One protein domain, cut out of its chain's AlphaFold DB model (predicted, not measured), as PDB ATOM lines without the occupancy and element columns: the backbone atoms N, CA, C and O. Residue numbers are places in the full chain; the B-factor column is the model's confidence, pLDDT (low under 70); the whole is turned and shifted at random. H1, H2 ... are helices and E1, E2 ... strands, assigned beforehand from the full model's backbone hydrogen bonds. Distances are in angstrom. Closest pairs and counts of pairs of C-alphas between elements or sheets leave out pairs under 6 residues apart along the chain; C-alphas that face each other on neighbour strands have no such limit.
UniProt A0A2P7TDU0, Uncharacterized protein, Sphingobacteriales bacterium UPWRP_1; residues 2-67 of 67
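AT A GLANCE: This is residues 2 to 67 of the 67 residues of an uncharacterized protein of Sphingobacteriales bacterium UPWRP_1 (UniProt A0A2P7TDU0). A ribbon of two parallel strands, E1 and E2, makes the middle of a loose, elongated model, with H1 out at one end and the pair H2 and H3 towards the other. Residues 41 to 46 and 59 to 67 stick out, and a long loop, residues 21 to 33, joins the strands. The printed part has 66 residues, in the order H1, E1, E2, H2, H3, with a mixed class of helices and strands. The whole is loose, with a radius of gyration of the C-alphas of 13.8 A, and the C-alphas span 45 by 27 by 20 A along their three main axes.

HOW THE PARTS SIT: Start at E1, residues 16 to 20, and E2, residues 34 to 38, parallel neighbours at 23 degrees. Here N 18 and O 35 are 2.9 A apart and N 37 and O 18 are 2.8 A apart, both within hydrogen-bond range. Next look at H2, residues 44 to 53: it is near E2, with 6 pairs of C-alphas within 10 A, and apart from E1. H2 touches H3, residues 57 to 66, and the closest C-alphas, of Thr 50 and Ala 57, are 6.6 A apart. Their lines are only just about perpendicular, at 70.4 degrees. H1, residues 2 to 10, is apart from E2, H2 and H3. In H1 and H3 every O i to N i+4 pair is within hydrogen-bond range; in H2, 5 of 6 are.

IN THESE COORDINATES: Find C-alpha 16 at (171.216, 154.507, 155.224); from there E1 runs 13.0 A, and E2 13.4 A. H1 begins at C-alpha 2, (182.353, 155.708, 156.545), and runs 12.4 A. H2 is 14.5 A long, and H3 runs 14.6 A to C-alpha 66 at (148.062, 138.982, 164.658).

THE WHOLE: The two C-alphas farthest apart, of Lys 9 and Leu 67, are 46.1 A apart. The printed part has no cut. The link E1 to E2 is long; the others are tight. Mean pLDDT of the printed part is 87.5, and residue 67 is under 70.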
ATOM      1  N   GLN A   2     182.525 154.992 157.832       75.31
ATOM      2  CA  GLN A   2     182.353 155.708 156.545       75.31
ATOM      3  C   GLN A   2     181.133 156.649 156.519       75.31
ATOM      4  O   GLN A   2     181.245 157.803 156.113       75.31
ATOM      5  N   ALA A   3     179.985 156.201 157.045       81.62
ATOM      6  CA  ALA A   3     178.774 157.024 157.121       81.62
ATOM      7  C   ALA A   3     178.988 158.304 157.953       81.62
ATOM      8  O   ALA A   3     178.612 159.386 157.522       81.62
ATOM      9  N   ASN A   4     179.665 158.216 159.102       86.06
ATOM     10  CA  ASN A   4     179.935 159.387 159.949       86.06
ATOM     11  C   ASN A   4     180.855 160.407 159.264       86.06
ATOM     12  O   ASN A   4     180.614 161.607 159.363       86.06
ATOM     13  N   ALA A   5     181.864 159.941 158.520       90.06
ATOM     14  CA  ALA A   5     182.728 160.820 157.736       90.06
ATOM     15  C   ALA A   5     181.942 161.537 156.623       90.06
ATOM     16  O   ALA A   5     182.125 162.735 156.419       90.06
ATOM     17  N   TYR A   6     181.014 160.836 155.956       90.88
ATOM     18  CA  TYR A   6     180.109 161.441 154.975       90.88
ATOM     19  C   TYR A   6     179.223 162.521 155.613       90.88
ATOM     20  O   TYR A   6     179.157 163.639 155.099       90.88
ATOM     21  N   LYS A   7     178.598 162.220 156.762       91.75
ATOM     22  CA  LYS A   7     177.763 163.178 157.507       91.75
ATOM     23  C   LYS A   7     178.534 164.453 157.849       91.75
ATOM     24  O   LYS A   7     178.036 165.550 157.612       91.75
ATOM     25  N   ALA A   8     179.765 164.310 158.341       93.25
ATOM     26  CA  ALA A   8     180.626 165.437 158.691       93.25
ATOM     27  C   ALA A   8     181.042 166.262 157.461       93.25
ATOM     28  O   ALA A   8     180.936 167.487 157.478       93.25
ATOM     29  N   LYS A   9     181.468 165.597 156.378       96.62
ATOM     30  CA  LYS A   9     181.941 166.257 155.152       96.62
ATOM     31  C   LYS A   9     180.841 167.058 154.455       96.62
ATOM     32  O   LYS A   9     181.092 168.174 154.013       96.62
ATOM     33  N   TYR A  10     179.643 166.489 154.352       96.19
ATOM     34  CA  TYR A  10     178.542 167.078 153.584       96.19
ATOM     35  C   TYR A  10     177.483 167.762 154.451       96.19
ATOM     36  O   TYR A  10     176.497 168.258 153.915       96.19
ATOM     37  N   LYS A  11     177.671 167.801 155.780       95.50
ATOM     38  CA  LYS A  11     176.702 168.349 156.746       95.50
ATOM     39  C   LYS A  11     175.287 167.792 156.535       95.50
ATOM     40  O   LYS A  11     174.299 168.512 156.631       95.50
ATOM     41  N   ALA A  12     175.204 166.498 156.240       93.19
ATOM     42  CA  ALA A  12     173.963 165.790 155.948       93.19
ATOM     43  C   ALA A  12     173.723 164.680 156.976       93.19
ATOM     44  O   ALA A  12     174.667 164.135 157.546       93.19
ATOM     45  N   ASN A  13     172.462 164.302 157.183       91.38
ATOM     46  CA  ASN A  13     172.091 163.157 158.015       91.38
ATOM     47  C   ASN A  13     171.093 162.260 157.262       91.38
ATOM     48  O   ASN A  13     169.906 162.291 157.578       91.38
ATOM     49  N   PRO A  14     171.540 161.530 156.225       92.25
ATOM     50  CA  PRO A  14     170.653 160.708 155.409       92.25
ATOM     51  C   PRO A  14     170.221 159.435 156.147       92.25
ATOM     52  O   PRO A  14     170.902 158.980 157.073       92.25
ATOM     53  N   PHE A  15     169.124 158.837 155.682       92.62
ATOM     54  CA  PHE A  15     168.852 157.427 155.938       92.62
ATOM     55  C   PHE A  15     169.835 156.552 155.161       92.62
ATOM     56  O   PHE A  15     170.230 156.871 154.039       92.62
ATOM     57  N   VAL A  16     170.268 155.463 155.787       91.88
ATOM     58  CA  VAL A  16     171.216 154.507 155.224       91.88
ATOM     59  C   VAL A  16     170.578 153.130 155.264       91.88
ATOM     60  O   VAL A  16     170.337 152.590 156.341       91.88
ATOM     61  N   TYR A  17     170.341 152.555 154.090       91.00
ATOM     62  CA  TYR A  17     169.780 151.217 153.945       91.00
ATOM     63  C   TYR A  17     170.894 150.213 153.664       91.00
ATOM     64  O   TYR A  17     171.658 150.373 152.711       91.00
ATOM     65  N   SER A  18     171.001 149.193 154.512       90.25
ATOM     66  CA  SER A  18     171.942 148.086 154.355       90.25
ATOM     67  C   SER A  18     171.165 146.836 153.972       90.25
ATOM     68  O   SER A  18     170.371 146.350 154.773       90.25
ATOM     69  N   PHE A  19     171.405 146.314 152.771       90.56
ATOM     70  CA  PHE A  19     170.741 145.111 152.272       90.56
ATOM     71  C   PHE A  19     171.626 143.886 152.476       90.56
ATOM     72  O   PHE A  19     172.711 143.793 151.900       90.56
ATOM     73  N   ASP A  20     171.148 142.938 153.269       91.00
ATOM     74  CA  ASP A  20     171.712 141.601 153.358       91.00
ATOM     75  C   ASP A  20     171.018 140.694 152.343       91.00
ATOM     76  O   ASP A  20     169.933 140.167 152.583       91.00
ATOM     77  N   LEU A  21     171.641 140.531 151.178       90.31
ATOM     78  CA  LEU A  21     171.084 139.723 150.094       90.31
ATOM     79  C   LEU A  21     171.242 138.218 150.330       90.31
ATOM     80  O   LEU A  21     170.479 137.440 149.766       90.31
ATOM     81  N   GLN A  22     172.234 137.812 151.126       89.75
ATOM     82  CA  GLN A  22     172.583 136.402 151.307       89.75
ATOM     83  C   GLN A  22     172.081 135.824 152.637       89.75
ATOM     84  O   GLN A  22     172.056 134.606 152.799       89.75
ATOM     85  N   GLY A  23     171.631 136.676 153.560       85.94
ATOM     86  CA  GLY A  23     171.051 136.276 154.840       85.94
ATOM     87  C   GLY A  23     172.093 135.905 155.894       85.94
ATOM     88  O   GLY A  23     171.824 135.070 156.753       85.94
ATOM     89  N   TYR A  24     173.289 136.492 155.835       88.94
ATOM     90  CA  TYR A  24     174.346 136.237 156.817       88.94
ATOM     91  C   TYR A  24     174.103 136.903 158.176       88.94
ATOM     92  O   TYR A  24     174.792 136.581 159.143       88.94
ATOM     93  N   GLY A  25     173.163 137.846 158.269       84.31
ATOM     94  CA  GLY A  25     172.855 138.578 159.498       84.31
ATOM     95  C   GLY A  25     173.956 139.552 159.929       84.31
ATOM     96  O   GLY A  25     173.931 140.072 161.042       84.31
ATOM     97  N   SER A  26     174.943 139.802 159.066       85.69
ATOM     98  CA  SER A  26     176.046 140.720 159.352       85.69
ATOM     99  C   SER A  26     175.672 142.167 159.021       85.69
ATOM    100  O   SER A  26     175.013 142.434 158.017       85.69
ATOM    101  N   MET A  27     176.129 143.120 159.840       85.44
ATOM    102  CA  MET A  27     175.911 144.553 159.626       85.44
ATOM    103  C   MET A  27     177.230 145.320 159.629       85.44
ATOM    104  O   MET A  27     178.003 145.253 160.582       85.44
ATOM    105  N   GLN A  28     177.459 146.108 158.577       84.62
ATOM    106  CA  GLN A  28     178.652 146.952 158.455       84.62
ATOM    107  C   GLN A  28     178.459 148.359 159.052       84.62
ATOM    108  O   GLN A  28     179.432 149.033 159.401       84.62
ATOM    109  N   LEU A  29     177.212 148.834 159.145       87.56
ATOM    110  CA  LEU A  29     176.861 150.184 159.591       87.56
ATOM    111  C   LEU A  29     175.878 150.114 160.764       87.56
ATOM    112  O   LEU A  29     175.032 149.230 160.804       87.56
ATOM    113  N   MET A  30     175.992 151.055 161.703       85.31
ATOM    114  CA  MET A  30     175.141 151.170 162.895       85.31
ATOM    115  C   MET A  30     174.810 152.645 163.164       85.31
ATOM    116  O   MET A  30     175.632 153.520 162.869       85.31
ATOM    117  N   GLY A  31     173.625 152.916 163.721       86.25
ATOM    118  CA  GLY A  31     173.174 154.245 164.156       86.25
ATOM    119  C   GLY A  31     171.688 154.511 163.888       86.25
ATOM    120  O   GLY A  31     171.042 153.758 163.171       86.25
ATOM    121  N   ASP A  32     171.171 155.626 164.409       84.56
ATOM    122  CA  ASP A  32     169.725 155.929 164.503       84.56
ATOM    123  C   ASP A  32     168.971 156.034 163.167       84.56
ATOM    124  O   ASP A  32     167.749 155.950 163.126       84.56
ATOM    125  N   ARG A  33     169.689 156.248 162.059       90.56
ATOM    126  CA  ARG A  33     169.128 156.305 160.694       90.56
ATOM    127  C   ARG A  33     169.720 155.226 159.788       90.56
ATOM    128  O   ARG A  33     169.800 155.415 158.577       90.56
ATOM    129  N   VAL A  34     170.200 154.133 160.381       91.00
ATOM    130  CA  VAL A  34     170.672 152.946 159.665       91.00
ATOM    131  C   VAL A  34     169.610 151.861 159.776       91.00
ATOM    132  O   VAL A  34     169.286 151.427 160.876       91.00
ATOM    133  N   ILE A  35     169.092 151.416 158.635       90.12
ATOM    134  CA  ILE A  35     168.057 150.389 158.551       90.12
ATOM    135  C   ILE A  35     168.650 149.170 157.846       90.12
ATOM    136  O   ILE A  35     169.123 149.264 156.710       90.12
ATOM    137  N   ALA A  36     168.649 148.030 158.534       89.88
ATOM    138  CA  ALA A  36     169.081 146.755 157.977       89.88
ATOM    139  C   ALA A  36     167.878 146.006 157.393       89.88
ATOM    140  O   ALA A  36     166.862 145.834 158.064       89.88
ATOM    141  N   LEU A  37     168.002 145.574 156.141       88.62
ATOM    142  CA  LEU A  37     166.981 144.851 155.393       88.62
ATOM    143  C   LEU A  37     167.542 143.511 154.929       88.62
ATOM    144  O   LEU A  37     168.651 143.459 154.405       88.62
ATOM    145  N   ALA A  38     166.773 142.438 155.101       89.31
ATOM    146  CA  ALA A  38     167.118 141.114 154.592       89.31
ATOM    147  C   ALA A  38     166.412 140.869 153.250       89.31
ATOM    148  O   ALA A  38     165.192 140.997 153.148       89.31
ATOM    149  N   GLY A  39     167.182 140.497 152.229       87.44
ATOM    150  CA  GLY A  39     166.702 140.281 150.867       87.44
ATOM    151  C   GLY A  39     166.382 141.569 150.100       87.44
ATOM    152  O   GLY A  39     166.611 142.685 150.568       87.44
ATOM    153  N   PHE A  40     165.861 141.400 148.880       89.56
ATOM    154  CA  PHE A  40     165.434 142.504 148.022       89.56
ATOM    155  C   PHE A  40     164.161 142.152 147.235       89.56
ATOM    156  O   PHE A  40     164.061 141.058 146.686       89.56
ATOM    157  N   SER A  41     163.193 143.073 147.180       90.88
ATOM    158  CA  SER A  41     161.983 142.992 146.339       90.88
ATOM    159  C   SER A  41     161.428 144.393 146.073       90.88
ATOM    160  O   SER A  41     161.814 145.345 146.751       90.88
ATOM    161  N   GLU A  42     160.483 144.535 145.143       90.69
ATOM    162  CA  GLU A  42     159.839 145.821 144.843       90.69
ATOM    163  C   GLU A  42     159.098 146.435 146.045       90.69
ATOM    164  O   GLU A  42     159.027 147.656 146.171       90.69
ATOM    165  N   LYS A  43     158.626 145.608 146.986       88.94
ATOM    166  CA  LYS A  43     157.905 146.055 148.192       88.94
ATOM    167  C   LYS A  43     158.777 146.844 149.171       88.94
ATOM    168  O   LYS A  43     158.268 147.454 150.109       88.94
ATOM    169  N   ILE A  44     160.097 146.830 148.981       91.12
ATOM    170  CA  ILE A  44     161.032 147.574 149.828       91.12
ATOM    171  C   ILE A  44     160.807 149.075 149.730       91.12
ATOM    172  O   ILE A  44     160.982 149.758 150.730       91.12
ATOM    173  N   PHE A  45     160.377 149.599 148.583       90.38
ATOM    174  CA  PHE A  45     160.138 151.036 148.458       90.38
ATOM    175  C   PHE A  45     158.988 151.506 149.361       90.38
ATOM    176  O   PHE A  45     159.123 152.530 150.029       90.38
ATOM    177  N   ASP A  46     157.918 150.715 149.483       88.00
ATOM    178  CA  ASP A  46     156.813 150.997 150.413       88.00
ATOM    179  C   ASP A  46     157.282 150.943 151.876       88.00
ATOM    180  O   ASP A  46     156.904 151.769 152.718       88.00
ATOM    181  N   PHE A  47     158.157 149.981 152.179       86.69
ATOM    182  CA  PHE A  47     158.789 149.874 153.488       86.69
ATOM    183  C   PHE A  47     159.673 151.088 153.787       86.69
ATOM    184  O   PHE A  47     159.605 151.617 154.893       86.69
ATOM    185  N   MET A  48     160.480 151.544 152.823       90.31
ATOM    186  CA  MET A  48     161.377 152.686 152.999       90.31
ATOM    187  C   MET A  48     160.584 153.924 153.413       90.31
ATOM    188  O   MET A  48     160.887 154.491 154.456       90.31
ATOM    189  N   VAL A  49     159.511 154.263 152.686       89.50
ATOM    190  CA  VAL A  49     158.625 155.396 153.019       89.50
ATOM    191  C   VAL A  49     158.127 155.314 154.462       89.50
ATOM    192  O   VAL A  49     158.155 156.296 155.199       89.50
ATOM    193  N   THR A  50     157.707 154.124 154.882       86.81
ATOM    194  CA  THR A  50     157.169 153.896 156.224       86.81
ATOM    195  C   THR A  50     158.259 154.024 157.298       86.81
ATOM    196  O   THR A  50     158.083 154.744 158.282       86.81
ATOM    197  N   ALA A  51     159.409 153.382 157.092       87.81
ATOM    198  CA  ALA A  51     160.507 153.328 158.055       87.81
ATOM    199  C   ALA A  51     161.183 154.689 158.287       87.81
ATOM    200  O   ALA A  51     161.725 154.927 159.365       87.81
ATOM    201  N   GLU A  52     161.138 155.594 157.304       90.00
ATOM    202  CA  GLU A  52     161.623 156.968 157.475       90.00
ATOM    203  C   GLU A  52     160.728 157.818 158.394       90.00
ATOM    204  O   GLU A  52     161.197 158.816 158.946       90.00
ATOM    205  N   THR A  53     159.459 157.432 158.579       87.69
ATOM    206  CA  THR A  53     158.497 158.151 159.434       87.69
ATOM    207  C   THR A  53     158.425 157.592 160.851       87.69
ATOM    208  O   THR A  53     158.482 158.353 161.814       87.69
ATOM    209  N   ASP A  54     158.339 156.267 160.981       85.00
ATOM    210  CA  ASP A  54     158.329 155.552 162.254       85.00
ATOM    211  C   ASP A  54     159.071 154.212 162.081       85.00
ATOM    212  O   ASP A  54     158.557 153.298 161.429       85.00
ATOM    213  N   PRO A  55     160.264 154.054 162.683       79.94
ATOM    214  CA  PRO A  55     161.023 152.805 162.634       79.94
ATOM    215  C   PRO A  55     160.247 151.594 163.172       79.94
ATOM    216  O   PRO A  55     160.530 150.460 162.785       79.94
ATOM    217  N   ASN A  56     159.257 151.820 164.042       83.31
ATOM    218  CA  ASN A  56     158.420 150.774 164.621       83.31
ATOM    219  C   ASN A  56     157.133 150.523 163.827       83.31
ATOM    220  O   ASN A  56     156.412 149.580 164.149       83.31
ATOM    221  N   ALA A  57     156.829 151.294 162.779       82.38
ATOM    222  CA  ALA A  57     155.546 151.196 162.080       82.38
ATOM    223  C   ALA A  57     155.286 149.800 161.502       82.38
ATOM    224  O   ALA A  57     154.150 149.332 161.493       82.38
ATOM    225  N   MET A  58     156.335 149.096 161.079       78.69
ATOM    226  CA  MET A  58     156.222 147.713 160.610       78.69
ATOM    227  C   MET A  58     155.895 146.733 161.734       78.69
ATOM    228  O   MET A  58     155.008 145.899 161.568       78.69
ATOM    229  N   LEU A  59     156.537 146.871 162.896       83.56
ATOM    230  CA  LEU A  59     156.195 146.081 164.082       83.56
ATOM    231  C   LEU A  59     154.750 146.359 164.509       83.56
ATOM    232  O   LEU A  59     153.978 145.431 164.738       83.56
ATOM    233  N   ASN A  60     154.353 147.632 164.518       86.44
ATOM    234  CA  ASN A  60     152.992 148.061 164.824       86.44
ATOM    235  C   ASN A  60     151.977 147.453 163.843       86.44
ATOM    236  O   ASN A  60     150.932 146.957 164.261       86.44
ATOM    237  N   ARG A  61     152.301 147.429 162.545       82.31
ATOM    238  CA  ARG A  61     151.458 146.839 161.498       82.31
ATOM    239  C   ARG A  61     151.299 145.330 161.661       82.31
ATOM    240  O   ARG A  61     150.197 144.823 161.480       82.31
ATOM    241  N   ILE A  62     152.375 144.620 161.999       83.94
ATOM    242  CA  ILE A  62     152.338 143.176 162.276       83.94
ATOM    243  C   ILE A  62     151.456 142.902 163.495       83.94
ATOM    244  O   ILE A  62     150.566 142.057 163.427       83.94
ATOM    245  N   ASN A  63     151.642 143.664 164.574       88.94
ATOM    246  CA  ASN A  63     150.867 143.507 165.804       88.94
ATOM    247  C   ASN A  63     149.359 143.718 165.585       88.94
ATOM    248  O   ASN A  63     148.566 143.057 166.241       88.94
ATOM    249  N   GLN A  64     148.958 144.577 164.641       89.56
ATOM    250  CA  GLN A  64     147.551 144.780 164.255       89.56
ATOM    251  C   GLN A  64     146.933 143.633 163.440       89.56
ATOM    252  O   GLN A  64     145.718 143.599 163.290       89.56
ATOM    253  N   MET A  65     147.741 142.767 162.819       83.00
ATOM    254  CA  MET A  65     147.239 141.654 161.998       83.00
ATOM    255  C   MET A  65     147.182 140.327 162.759       83.00
ATOM    256  O   MET A  65     146.507 139.403 162.315       83.00
ATOM    257  N   VAL A  66     147.928 140.214 163.861       76.31
ATOM    258  CA  VAL A  66     148.062 138.982 164.658       76.31
ATOM    259  C   VAL A  66     147.182 139.010 165.919       76.31
ATOM    260  O   VAL A  66     146.942 137.958 166.511       76.31
ATOM    261  N   LEU A  67     146.677 140.184 166.308       54.00
ATOM    262  CA  LEU A  67     145.753 140.413 167.428       54.00
ATOM    263  C   LEU A  67     144.403 140.913 166.911       54.00
ATOM    264  O   LEU A  67     143.382 140.547 167.532       54.00
TER     265      LEU A  67